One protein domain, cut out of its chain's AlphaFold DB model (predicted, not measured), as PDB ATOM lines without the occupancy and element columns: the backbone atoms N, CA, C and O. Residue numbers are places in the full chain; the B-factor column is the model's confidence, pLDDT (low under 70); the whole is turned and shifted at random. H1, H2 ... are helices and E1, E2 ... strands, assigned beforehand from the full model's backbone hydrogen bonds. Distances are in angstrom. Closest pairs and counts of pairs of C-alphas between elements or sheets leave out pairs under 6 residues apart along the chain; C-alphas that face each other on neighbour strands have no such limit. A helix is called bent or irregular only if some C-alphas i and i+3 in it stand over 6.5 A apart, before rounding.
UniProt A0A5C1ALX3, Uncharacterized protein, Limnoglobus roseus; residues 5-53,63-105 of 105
ATOM      1  N   ALA A   5      33.878 -57.493 -20.603       96.19
ATOM      2  CA  ALA A   5      33.942 -58.812 -21.225       96.19
ATOM      3  C   ALA A   5      34.622 -58.738 -22.603       96.19
ATOM      4  O   ALA A   5      35.405 -59.629 -22.953       96.19
ATOM      5  N   LEU A   6      34.395 -57.652 -23.357       95.50
ATOM      6  CA  LEU A   6      35.123 -57.399 -24.604       95.50
ATOM      7  C   LEU A   6      36.609 -57.162 -24.346       95.50
ATOM      8  O   LEU A   6      37.428 -57.737 -25.063       95.50
ATOM      9  N   ILE A   7      36.968 -56.374 -23.329       95.19
ATOM     10  CA  ILE A   7      38.373 -56.148 -22.953       95.19
ATOM     11  C   ILE A   7      39.050 -57.479 -22.601       95.19
ATOM     12  O   ILE A   7      40.145 -57.770 -23.088       95.19
ATOM     13  N   ALA A   8      38.398 -58.326 -21.803       96.44
ATOM     14  CA  ALA A   8      38.935 -59.631 -21.432       96.44
ATOM     15  C   ALA A   8      39.157 -60.544 -22.653       96.44
ATOM     16  O   ALA A   8      40.184 -61.219 -22.740       96.44
ATOM     17  N   ALA A   9      38.233 -60.553 -23.617       97.31
ATOM     18  CA  ALA A   9      38.402 -61.291 -24.870       97.31
ATOM     19  C   ALA A   9      39.544 -60.715 -25.730       97.31
ATOM     20  O   ALA A   9      40.367 -61.459 -26.262       97.31
ATOM     21  N   CYS A  10      39.637 -59.388 -25.809       96.81
ATOM     22  CA  CYS A  10      40.682 -58.650 -26.516       96.81
ATOM     23  C   CYS A  10      42.082 -58.977 -25.976       96.81
ATOM     24  O   CYS A  10      42.981 -59.293 -26.755       96.81
ATOM     25  N   ARG A  11      42.238 -59.033 -24.647       97.06
ATOM     26  CA  ARG A  11      43.483 -59.452 -23.979       97.06
ATOM     27  C   ARG A  11      43.917 -60.876 -24.331       97.06
ATOM     28  O   ARG A  11      45.112 -61.153 -24.363       97.06
ATOM     29  N   LYS A  12      42.972 -61.783 -24.609       97.62
ATOM     30  CA  LYS A  12      43.288 -63.142 -25.090       97.62
ATOM     31  C   LYS A  12      43.751 -63.142 -26.548       97.62
ATOM     32  O   LYS A  12      44.575 -63.974 -26.915       97.62
ATOM     33  N   LYS A  13      43.234 -62.227 -27.378       97.50
ATOM     34  CA  LYS A  13      43.599 -62.102 -28.798       97.50
ATOM     35  C   LYS A  13      44.986 -61.488 -28.995       97.50
ATOM     36  O   LYS A  13      45.752 -61.935 -29.847       97.50
ATOM     37  N   GLY A  14      45.320 -60.448 -28.241       97.25
ATOM     38  CA  GLY A  14      46.586 -59.742 -28.395       97.25
ATOM     39  C   GLY A  14      46.808 -58.698 -27.313       97.25
ATOM     40  O   GLY A  14      46.011 -58.576 -26.396       97.25
ATOM     41  N   THR A  15      47.909 -57.957 -27.424       97.12
ATOM     42  CA  THR A  15      48.240 -56.853 -26.515       97.12
ATOM     43  C   THR A  15      47.568 -55.555 -26.960       97.12
ATOM     44  O   THR A  15      47.244 -55.394 -28.139       97.12
ATOM     45  N   ASP A  16      47.465 -54.580 -26.054       95.94
ATOM     46  CA  ASP A  16      46.936 -53.250 -26.374       95.94
ATOM     47  C   ASP A  16      47.737 -52.581 -27.505       95.94
ATOM     48  O   ASP A  16      47.170 -52.022 -28.435       95.94
ATOM     49  N   LYS A  17      49.063 -52.766 -27.528       96.00
ATOM     50  CA  LYS A  17      49.913 -52.304 -28.637       96.00
ATOM     51  C   LYS A  17      49.495 -52.895 -29.991       96.00
ATOM     52  O   LYS A  17      49.512 -52.183 -30.989       96.00
ATOM     53  N   LYS A  18      49.123 -54.181 -30.046       97.31
ATOM     54  CA  LYS A  18      48.632 -54.813 -31.285       97.31
ATOM     55  C   LYS A  18      47.268 -54.256 -31.688       97.31
ATOM     56  O   LYS A  18      47.051 -54.013 -32.870       97.31
ATOM     57  N   PHE A  19      46.386 -54.018 -30.720       97.62
ATOM     58  CA  PHE A  19      45.108 -53.353 -30.962       97.62
ATOM     59  C   PHE A  19      45.305 -51.932 -31.508       97.62
ATOM     60  O   PHE A  19      44.715 -51.585 -32.525       97.62
ATOM     61  N   GLN A  20      46.193 -51.137 -30.910       96.19
ATOM     62  CA  GLN A  20      46.509 -49.792 -31.387       96.19
ATOM     63  C   GLN A  20      47.102 -49.800 -32.799       96.19
ATOM     64  O   GLN A  20      46.714 -48.972 -33.611       96.19
ATOM     65  N   LEU A  21      47.998 -50.738 -33.122       96.06
ATOM     66  CA  LEU A  21      48.505 -50.893 -34.491       96.06
ATOM     67  C   LEU A  21      47.385 -51.245 -35.476       96.06
ATOM     68  O   LEU A  21      47.343 -50.685 -36.566       96.06
ATOM     69  N   TRP A  22      46.455 -52.116 -35.081       97.00
ATOM     70  CA  TRP A  22      45.275 -52.419 -35.888       97.00
ATOM     71  C   TRP A  22      44.371 -51.192 -36.067       97.00
ATOM     72  O   TRP A  22      43.895 -50.955 -37.171       97.00
ATOM     73  N   LEU A  23      44.181 -50.363 -35.035       97.12
ATOM     74  CA  LEU A  23      43.417 -49.115 -35.149       97.12
ATOM     75  C   LEU A  23      43.990 -48.173 -36.212       97.12
ATOM     76  O   LEU A  23      43.215 -47.514 -36.896       97.12
ATOM     77  N   ARG A  24      45.316 -48.142 -36.400       96.12
ATOM     78  CA  ARG A  24      45.946 -47.284 -37.418       96.12
ATOM     79  C   ARG A  24      45.492 -47.596 -38.841       96.12
ATOM     80  O   ARG A  24      45.515 -46.713 -39.688       96.12
ATOM     81  N   THR A  25      45.033 -48.820 -39.094       95.62
ATOM     82  CA  THR A  25      44.549 -49.254 -40.412       95.62
ATOM     83  C   THR A  25      43.040 -49.079 -40.589       95.62
ATOM     84  O   THR A  25      42.489 -49.469 -41.617       95.62
ATOM     85  N   GLN A  26      42.345 -48.536 -39.587       97.19
ATOM     86  CA  GLN A  26      40.902 -48.317 -39.626       97.19
ATOM     87  C   GLN A  26      40.576 -46.858 -39.970       97.19
ATOM     88  O   GLN A  26      41.327 -45.966 -39.576       97.19
ATOM     89  N   PRO A  27      39.431 -46.594 -40.628       96.94
ATOM     90  CA  PRO A  27      38.960 -45.231 -40.849       96.94
ATOM     91  C   PRO A  27      38.614 -44.551 -39.535       96.94
ATOM     92  O   PRO A  27      38.207 -45.214 -38.575       96.94
ATOM     93  N   SER A  28      38.710 -43.224 -39.528       96.31
ATOM     94  CA  SER A  28      38.335 -42.398 -38.392       96.31
ATOM     95  C   SER A  28      36.940 -42.750 -37.879       96.31
ATOM     96  O   SER A  28      35.963 -42.808 -38.627       96.31
ATOM     97  N   ALA A  29      36.825 -42.926 -36.565       95.75
ATOM     98  CA  ALA A  29      35.543 -43.137 -35.905       95.75
ATOM     99  C   ALA A  29      34.644 -41.889 -35.921       95.75
ATOM    100  O   ALA A  29      33.462 -41.997 -35.592       95.75
ATOM    101  N   ILE A  30      35.190 -40.717 -36.261       92.62
ATOM    102  CA  ILE A  30      34.471 -39.440 -36.258       92.62
ATOM    103  C   ILE A  30      33.598 -39.296 -37.505       92.62
ATOM    104  O   ILE A  30      32.406 -39.011 -37.391       92.62
ATOM    105  N   ASP A  31      34.201 -39.477 -38.677       93.69
ATOM    106  CA  ASP A  31      33.610 -39.166 -39.983       93.69
ATOM    107  C   ASP A  31      33.878 -40.238 -41.053       93.69
ATOM    108  O   ASP A  31      33.421 -40.103 -42.185       93.69
ATOM    109  N   GLY A  32      34.578 -41.323 -40.708       94.94
ATOM    110  CA  GLY A  32      34.869 -42.426 -41.622       94.94
ATOM    111  C   GLY A  32      36.008 -42.158 -42.607       94.94
ATOM    112  O   GLY A  32      36.255 -43.006 -43.463       94.94
ATOM    113  N   GLN A  33      36.704 -41.021 -42.501       95.56
ATOM    114  CA  GLN A  33      37.820 -40.700 -43.388       95.56
ATOM    115  C   GLN A  33      39.067 -41.516 -43.042       95.56
ATOM    116  O   GLN A  33      39.340 -41.796 -41.873       95.56
ATOM    117  N   MET A  34      39.831 -41.880 -44.071       95.38
ATOM    118  CA  MET A  34      41.164 -42.454 -43.911       95.38
ATOM    119  C   MET A  34      42.214 -41.352 -43.897       95.38
ATOM    120  O   MET A  34      42.099 -40.373 -44.632       95.38
ATOM    121  N   ASP A  35      43.252 -41.563 -43.098       94.12
ATOM    122  CA  ASP A  35      44.487 -40.790 -43.154       94.12
ATOM    123  C   ASP A  35      45.640 -41.696 -43.599       94.12
ATOM    124  O   ASP A  35      45.520 -42.928 -43.536       94.12
ATOM    125  N   TYR A  36      46.727 -41.098 -44.073       92.00
ATOM    126  CA  TYR A  36      47.851 -41.824 -44.653       92.00
ATOM    127  C   TYR A  36      49.175 -41.241 -44.182       92.00
ATOM    128  O   TYR A  36      49.356 -40.028 -44.111       92.00
ATOM    129  N   ASP A  37      50.114 -42.131 -43.889       86.75
ATOM    130  CA  ASP A  37      51.489 -41.756 -43.612       86.75
ATOM    131  C   ASP A  37      52.113 -41.178 -44.902       86.75
ATOM    132  O   ASP A  37      52.078 -41.843 -45.945       86.75
ATOM    133  N   PRO A  38      52.641 -39.941 -44.877       83.94
ATOM    134  CA  PRO A  38      53.103 -39.257 -46.084       83.94
ATOM    135  C   PRO A  38      54.378 -39.865 -46.682       83.94
ATOM    136  O   PRO A  38      54.627 -39.680 -47.872       83.94
ATOM    137  N   ASP A  39      55.166 -40.593 -45.890       88.31
ATOM    138  CA  ASP A  39      56.438 -41.176 -46.322       88.31
ATOM    139  C   ASP A  39      56.235 -42.563 -46.948       88.31
ATOM    140  O   ASP A  39      56.926 -42.948 -47.892       88.31
ATOM    141  N   THR A  40      55.275 -43.328 -46.428       90.06
ATOM    142  CA  THR A  40      55.026 -44.722 -46.834       90.06
ATOM    143  C   THR A  40      53.763 -44.906 -47.671       90.06
ATOM    144  O   THR A  40      53.595 -45.953 -48.300       90.06
ATOM    145  N   GLY A  41      52.850 -43.931 -47.663       88.50
ATOM    146  CA  GLY A  41      51.529 -44.014 -48.291       88.50
ATOM    147  C   GLY A  41      50.578 -45.018 -47.631       88.50
ATOM    148  O   GLY A  41      49.506 -45.296 -48.169       88.50
ATOM    149  N   GLN A  42      50.952 -45.602 -46.488       88.25
ATOM    150  CA  GLN A  42      50.126 -46.586 -45.794       88.25
ATOM    151  C   GLN A  42      49.020 -45.907 -44.993       88.25
ATOM    152  O   GLN A  42      49.208 -44.826 -44.439       88.25
ATOM    153  N   SER A  43      47.866 -46.575 -44.894       87.38
ATOM    154  CA  SER A  43      46.769 -46.157 -44.019       87.38
ATOM    155  C   SER A  43      47.267 -45.949 -42.590       87.38
ATOM    156  O   SER A  43      47.800 -46.891 -41.991       87.38
ATOM    157  N   TRP A  44      47.071 -44.749 -42.052       92.50
ATOM    158  CA  TRP A  44      47.616 -44.368 -40.758       92.50
ATOM    159  C   TRP A  44      46.737 -43.352 -40.027       92.50
ATOM    160  O   TRP A  44      47.012 -42.156 -39.989       92.50
ATOM    161  N   CYS A  45      45.677 -43.839 -39.387       96.06
ATOM    162  CA  CYS A  45      44.966 -43.067 -38.369       96.06
ATOM    163  C   CYS A  45      45.677 -43.154 -37.006       96.06
ATOM    164  O   CYS A  45      46.344 -44.137 -36.682       96.06
ATOM    165  N   ASP A  46      45.519 -42.135 -36.165       94.88
ATOM    166  CA  ASP A  46      46.081 -42.093 -34.820       94.88
ATOM    167  C   ASP A  46      45.129 -42.726 -33.786       94.88
ATOM    168  O   ASP A  46      43.953 -42.354 -33.713       94.88
ATOM    169  N   PRO A  47      45.618 -43.654 -32.936       94.94
ATOM    170  CA  PRO A  47      44.856 -44.171 -31.805       94.94
ATOM    171  C   PRO A  47      44.668 -43.089 -30.730       94.94
ATOM    172  O   PRO A  47      45.558 -42.808 -29.920       94.94
ATOM    173  N   CYS A  48      43.482 -42.493 -30.690       92.19
ATOM    174  CA  CYS A  48      43.134 -41.439 -29.748       92.19
ATOM    175  C   CYS A  48      42.404 -42.001 -28.527       92.19
ATOM    176  O   CYS A  48      41.432 -42.743 -28.653       92.19
ATOM    177  N   HIS A  49      42.851 -41.607 -27.336       89.50
ATOM    178  CA  HIS A  49      42.191 -41.934 -26.074       89.50
ATOM    179  C   HIS A  49      41.322 -40.762 -25.631       89.50
ATOM    180  O   HIS A  49      41.716 -39.603 -25.780       89.50
ATOM    181  N   TYR A  50      40.178 -41.057 -25.017       83.19
ATOM    182  CA  TYR A  50      39.301 -40.012 -24.506       83.19
ATOM    183  C   TYR A  50      40.007 -39.172 -23.427       83.19
ATOM    184  O   TYR A  50      40.376 -39.677 -22.363       83.19
ATOM    185  N   ARG A  51      40.194 -37.873 -23.698       74.88
ATOM    186  CA  ARG A  51      40.746 -36.916 -22.729       74.88
ATOM    187  C   ARG A  51      39.620 -36.151 -22.049       74.88
ATOM    188  O   ARG A  51      38.842 -35.462 -22.705       74.88
ATOM    189  N   THR A  52      39.599 -36.224 -20.728       69.88
ATOM    190  CA  THR A  52      38.818 -35.345 -19.855       69.88
ATOM    191  C   THR A  52      39.770 -34.415 -19.113       69.88
ATOM    192  O   THR A  52      40.956 -34.722 -18.985       69.88
ATOM    193  N   ALA A  53      39.258 -33.312 -18.561       66.12
ATOM    194  CA  ALA A  53      40.045 -32.457 -17.666       66.12
ATOM    195  C   ALA A  53      40.618 -33.240 -16.465       66.12
ATOM    196  O   ALA A  53      41.728 -32.962 -16.026       66.12
ATOM    197  N   GLU A  63      44.101 -49.327 -20.972       91.50
ATOM    198  CA  GLU A  63      44.247 -50.256 -22.096       91.50
ATOM    199  C   GLU A  63      42.917 -50.429 -22.845       91.50
ATOM    200  O   GLU A  63      41.844 -50.363 -22.244       91.50
ATOM    201  N   TYR A  64      42.985 -50.691 -24.151       94.25
ATOM    202  CA  TYR A  64      41.837 -50.986 -25.013       94.25
ATOM    203  C   TYR A  64      40.762 -49.891 -25.009       94.25
ATOM    204  O   TYR A  64      39.585 -50.173 -25.218       94.25
ATOM    205  N   SER A  65      41.159 -48.634 -24.786       93.69
ATOM    206  CA  SER A  65      40.242 -47.488 -24.677       93.69
ATOM    207  C   SER A  65      40.430 -46.422 -25.765       93.69
ATOM    208  O   SER A  65      39.908 -45.310 -25.657       93.69
ATOM    209  N   ALA A  66      41.165 -46.761 -26.827       94.44
ATOM    210  CA  ALA A  66      41.418 -45.879 -27.960       94.44
ATOM    211  C   ALA A  66      40.439 -46.096 -29.125       94.44
ATOM    212  O   ALA A  66      39.899 -47.188 -29.315       94.44
ATOM    213  N   ILE A  67      40.267 -45.056 -29.943       95.62
ATOM    214  CA  ILE A  67      39.554 -45.087 -31.229       95.62
ATOM    215  C   ILE A  67      40.456 -44.514 -32.334       95.62
ATOM    216  O   ILE A  67      41.347 -43.722 -32.026       95.62
ATOM    217  N   PRO A  68      40.254 -44.880 -33.609       97.06
ATOM    218  CA  PRO A  68      41.028 -44.315 -34.707       97.06
ATOM    219  C   PRO A  68      40.512 -42.913 -35.049       97.06
ATOM    220  O   PRO A  68      39.301 -42.693 -35.133       97.06
ATOM    221  N   MET A  69      41.420 -41.964 -35.254       95.25
ATOM    222  CA  MET A  69      41.123 -40.603 -35.716       95.25
ATOM    223  C   MET A  69      42.155 -40.180 -36.758       95.25
ATOM    224  O   MET A  69      43.291 -40.641 -36.708       95.25
ATOM    225  N   THR A  70      41.800 -39.293 -37.688       94.69
ATOM    226  CA  THR A  70      42.825 -38.680 -38.550       94.69
ATOM    227  C   THR A  70      43.777 -37.838 -37.701       94.69
ATOM    228  O   THR A  70      43.417 -37.400 -36.602       94.69
ATOM    229  N   HIS A  71      44.984 -37.581 -38.197       92.38
ATOM    230  CA  HIS A  71      45.979 -36.797 -37.478       92.38
ATOM    231  C   HIS A  71      45.446 -35.399 -37.129       92.38
ATOM    232  O   HIS A  71      45.552 -34.948 -35.988       92.38
ATOM    233  N   ALA A  72      44.764 -34.745 -38.075       91.38
ATOM    234  CA  ALA A  72      44.139 -33.441 -37.859       91.38
ATOM    235  C   ALA A  72      43.072 -33.474 -36.749       91.38
ATOM    236  O   ALA A  72      43.052 -32.611 -35.871       91.38
ATOM    237  N   GLN A  73      42.207 -34.493 -36.743       92.12
ATOM    238  CA  GLN A  73      41.195 -34.667 -35.697       92.12
ATOM    239  C   GLN A  73      41.840 -34.962 -34.336       92.12
ATOM    240  O   GLN A  73      41.378 -34.459 -33.311       92.12
ATOM    241  N   HIS A  74      42.899 -35.774 -34.319       90.50
ATOM    242  CA  HIS A  74      43.653 -36.103 -33.116       90.50
ATOM    243  C   HIS A  74      44.310 -34.851 -32.510       90.50
ATOM    244  O   HIS A  74      44.177 -34.613 -31.307       90.50
ATOM    245  N   LEU A  75      44.939 -34.004 -33.331       89.12
ATOM    246  CA  LEU A  75      45.499 -32.715 -32.905       89.12
ATOM    247  C   LEU A  75      44.426 -31.758 -32.379       89.12
ATOM    248  O   LEU A  75      44.624 -31.112 -31.348       89.12
ATOM    249  N   GLU A  76      43.272 -31.689 -33.039       87.12
ATOM    250  CA  GLU A  76      42.176 -30.849 -32.562       87.12
ATOM    251  C   GLU A  76      41.661 -31.340 -31.205       87.12
ATOM    252  O   GLU A  76      41.511 -30.542 -30.281       87.12
ATOM    253  N   GLN A  77      41.495 -32.653 -31.019       85.75
ATOM    254  CA  GLN A  77      41.119 -33.245 -29.730       85.75
ATOM    255  C   GLN A  77      42.117 -32.895 -28.618       85.75
ATOM    256  O   GLN A  77      41.714 -32.606 -27.490       85.75
ATOM    257  N   HIS A  78      43.408 -32.862 -28.945       81.00
ATOM    258  CA  HIS A  78      44.458 -32.395 -28.048       81.00
ATOM    259  C   HIS A  78      44.293 -30.922 -27.648       81.00
ATOM    260  O   HIS A  78      44.591 -30.567 -26.507       81.00
ATOM    261  N   ARG A  79      43.810 -30.078 -28.565       80.06
ATOM    262  CA  ARG A  79      43.639 -28.635 -28.367       80.06
ATOM    263  C   ARG A  79      42.384 -28.284 -27.568       80.06
ATOM    264  O   ARG A  79      42.448 -27.423 -26.696       80.06
ATOM    265  N   VAL A  80      41.247 -28.913 -27.871       76.44
ATOM    266  CA  VAL A  80      39.935 -28.537 -27.298       76.44
ATOM    267  C   VAL A  80      39.411 -29.503 -26.238       76.44
ATOM    268  O   VAL A  80      38.449 -29.190 -25.533       76.44
ATOM    269  N   GLY A  81      40.035 -30.676 -26.101       69.31
ATOM    270  CA  GLY A  81      39.629 -31.705 -25.152       69.31
ATOM    271  C   GLY A  81      38.170 -32.146 -25.317       69.31
ATOM    272  O   GLY A  81      37.623 -32.223 -26.417       69.31
ATOM    273  N   GLN A  82      37.535 -32.448 -24.184       62.22
ATOM    274  CA  GLN A  82      36.159 -32.946 -24.081       62.22
ATOM    275  C   GLN A  82      35.093 -31.987 -24.635       62.22
ATOM    276  O   GLN A  82      34.062 -32.458 -25.109       62.22
ATOM    277  N   PHE A  83      35.292 -30.669 -24.537       58.66
ATOM    278  CA  PHE A  83      34.187 -29.712 -24.672       58.66
ATOM    279  C   PHE A  83      33.637 -29.571 -26.095       58.66
ATOM    280  O   PHE A  83      32.480 -29.198 -26.240       58.66
ATOM    281  N   ASN A  84      34.409 -29.929 -27.128       58.69
ATOM    282  CA  ASN A  84      34.026 -29.654 -28.518       58.69
ATOM    283  C   ASN A  84      34.053 -30.865 -29.463       58.69
ATOM    284  O   ASN A  84      33.749 -30.697 -30.640       58.69
ATOM    285  N   PHE A  85      34.391 -32.074 -28.994       71.88
ATOM    286  CA  PHE A  85      34.446 -33.245 -29.880       71.88
ATOM    287  C   PHE A  85      33.165 -34.089 -29.818       71.88
ATOM    288  O   PHE A  85      32.288 -33.968 -30.671       71.88
ATOM    289  N   ARG A  86      33.032 -34.944 -28.798       84.31
ATOM    290  CA  ARG A  86      31.863 -35.805 -28.540       84.31
ATOM    291  C   ARG A  86      31.800 -36.158 -27.043       84.31
ATOM    292  O   ARG A  86      32.859 -36.226 -26.411       84.31
ATOM    293  N   PRO A  87      30.605 -36.412 -26.476       85.69
ATOM    294  CA  PRO A  87      30.455 -36.800 -25.072       85.69
ATOM    295  C   PRO A  87      31.063 -38.184 -24.791       85.69
ATOM    296  O   PRO A  87      31.214 -38.998 -25.706       85.69
ATOM    297  N   ARG A  88      31.408 -38.465 -23.527       85.50
ATOM    298  CA  ARG A  88      32.102 -39.695 -23.097       85.50
ATOM    299  C   ARG A  88      31.396 -40.969 -23.561       85.50
ATOM    300  O   ARG A  88      32.046 -41.902 -24.017       85.50
ATOM    301  N   GLU A  89      30.074 -41.000 -23.479       88.94
ATOM    302  CA  GLU A  89      29.246 -42.148 -23.838       88.94
ATOM    303  C   GLU A  89      29.442 -42.527 -25.307       88.94
ATOM    304  O   GLU A  89      29.535 -43.705 -25.646       88.94
ATOM    305  N   TRP A  90      29.582 -41.527 -26.184       91.19
ATOM    306  CA  TRP A  90      29.872 -41.754 -27.595       91.19
ATOM    307  C   TRP A  90      31.251 -42.392 -27.794       91.19
ATOM    308  O   TRP A  90      31.382 -43.329 -28.579       91.19
ATOM    309  N   TRP A  91      32.265 -41.936 -27.053       90.94
ATOM    310  CA  TRP A  91      33.609 -42.517 -27.108       90.94
ATOM    311  C   TRP A  91      33.605 -43.976 -26.673       90.94
ATOM    312  O   TRP A  91      34.126 -44.832 -27.380       90.94
ATOM    313  N   GLU A  92      32.962 -44.280 -25.549       92.00
ATOM    314  CA  GLU A  92      32.859 -45.647 -25.037       92.00
ATOM    315  C   GLU A  92      32.115 -46.571 -26.018       92.00
ATOM    316  O   GLU A  92      32.514 -47.722 -26.215       92.00
ATOM    317  N   LEU A  93      31.078 -46.066 -26.699       95.12
ATOM    318  CA  LEU A  93      30.393 -46.792 -27.773       95.12
ATOM    319  C   LEU A  93      31.322 -47.077 -28.959       95.12
ATOM    320  O   LEU A  93      31.332 -48.204 -29.468       95.12
ATOM    321  N   GLN A  94      32.119 -46.096 -29.392       96.25
ATOM    322  CA  GLN A  94      33.082 -46.301 -30.475       96.25
ATOM    323  C   GLN A  94      34.191 -47.275 -30.081       96.25
ATOM    324  O   GLN A  94      34.532 -48.134 -30.893       96.25
ATOM    325  N   VAL A  95      34.707 -47.209 -28.853       96.25
ATOM    326  CA  VAL A  95      35.669 -48.194 -28.341       96.25
ATOM    327  C   VAL A  95      35.072 -49.595 -28.445       96.25
ATOM    328  O   VAL A  95      35.633 -50.449 -29.126       96.25
ATOM    329  N   ASN A  96      33.880 -49.820 -27.885       97.12
ATOM    330  CA  ASN A  96      33.216 -51.126 -27.940       97.12
ATOM    331  C   ASN A  96      33.014 -51.627 -29.380       97.12
ATOM    332  O   ASN A  96      33.180 -52.816 -29.661       97.12
ATOM    333  N   ARG A  97      32.671 -50.734 -30.317       97.81
ATOM    334  CA  ARG A  97      32.549 -51.076 -31.741       97.81
ATOM    335  C   ARG A  97      33.881 -51.552 -32.322       97.81
ATOM    336  O   ARG A  97      33.904 -52.554 -33.036       97.81
ATOM    337  N   HIS A  98      34.973 -50.861 -32.017       98.19
ATOM    338  CA  HIS A  98      36.300 -51.208 -32.519       98.19
ATOM    339  C   HIS A  98      36.858 -52.470 -31.861       98.19
ATOM    340  O   HIS A  98      37.441 -53.282 -32.569       98.19
ATOM    341  N   LEU A  99      36.593 -52.715 -30.575       98.00
ATOM    342  CA  LEU A  99      36.945 -53.981 -29.921       98.00
ATOM    343  C   LEU A  99      36.256 -55.175 -30.593       98.00
ATOM    344  O   LEU A  99      36.907 -56.168 -30.902       98.00
ATOM    345  N   ARG A 100      34.956 -55.067 -30.904       98.44
ATOM    346  CA  ARG A 100      34.229 -56.125 -31.634       98.44
ATOM    347  C   ARG A 100      34.804 -56.365 -33.028       98.44
ATOM    348  O   ARG A 100      35.004 -57.512 -33.414       98.44
ATOM    349  N   ARG A 101      35.090 -55.292 -33.770       98.12
ATOM    350  CA  ARG A 101      35.717 -55.383 -35.099       98.12
ATOM    351  C   ARG A 101      37.102 -56.014 -35.023       98.12
ATOM    352  O   ARG A 101      37.405 -56.871 -35.842       98.12
ATOM    353  N   TRP A 102      37.904 -55.638 -34.030       98.06
ATOM    354  CA  TRP A 102      39.222 -56.222 -33.836       98.06
ATOM    355  C   TRP A 102      39.131 -57.697 -33.480       98.06
ATOM    356  O   TRP A 102      39.897 -58.476 -34.018       98.06
ATOM    357  N   LEU A 103      38.189 -58.129 -32.639       97.88
ATOM    358  CA  LEU A 103      37.993 -59.555 -32.353       97.88
ATOM    359  C   LEU A 103      37.642 -60.361 -33.610       97.88
ATOM    360  O   LEU A 103      38.120 -61.486 -33.742       97.88
ATOM    361  N   ALA A 104      36.894 -59.765 -34.541       97.38
ATOM    362  CA  ALA A 104      36.465 -60.390 -35.790       97.38
ATOM    363  C   ALA A 104      37.481 -60.323 -36.952       97.38
ATOM    364  O   ALA A 104      37.257 -60.989 -37.959       97.38
ATOM    365  N   SER A 105      38.552 -59.522 -36.845       94.75
ATOM    366  CA  SER A 105      39.567 -59.355 -37.905       94.75
ATOM    367  C   SER A 105      40.608 -60.463 -37.969       94.75
ATOM    368  O   SER A 105      41.016 -60.915 -36.871       94.75
TER     369      SER A 105
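What this domain is: This is residues 5 to 53 and 63 to 105 of the 105 residues of an uncharacterized protein of Limnoglobus roseus (UniProt A0A5C1ALX3). A small antiparallel sheet, E1 and E2, sits amid helices H2, H3 and H4; H1 packs on H4. The printed part has 92 residues with four named helices and two strands, H1 H2 E1 E2 H3 H4, mostly helix. It is compact, radius of gyration of the C-alphas 12.9 A, spanning 34 by 34 by 19 A.

Where its parts are: H1, residues 5 to 13, begins at C-alpha 5 (33.942, -58.812, -21.225). H2 is 16 to 24, E1 46 to 49, E2 66 to 69. H3, 71 to 83, is irregular: C-alphas 79 and 82 are 9.6 A apart. H4, 88 to 104, 24.7 A long, ends at (36.465, -60.390, -35.790).

How they stand to each other: Between E1 and E2, N 46 and O 69 are within hydrogen-bond range, 2.7 A. H4 touches H1; their closest C-alphas, Leu 103 and Cys 10, are 6.5 A apart. Of O i to N i+4 pairs, every one is within range in H1, H2 and H4, 7 of 9 in H3.

The domain as a whole: Residues 54 to 62 are cut out, leaving 18.8 A between C-alphas 53 and 63. H2 to E1 is a long link. Residues 52 to 53 and 81 to 84 have pLDDT under 70.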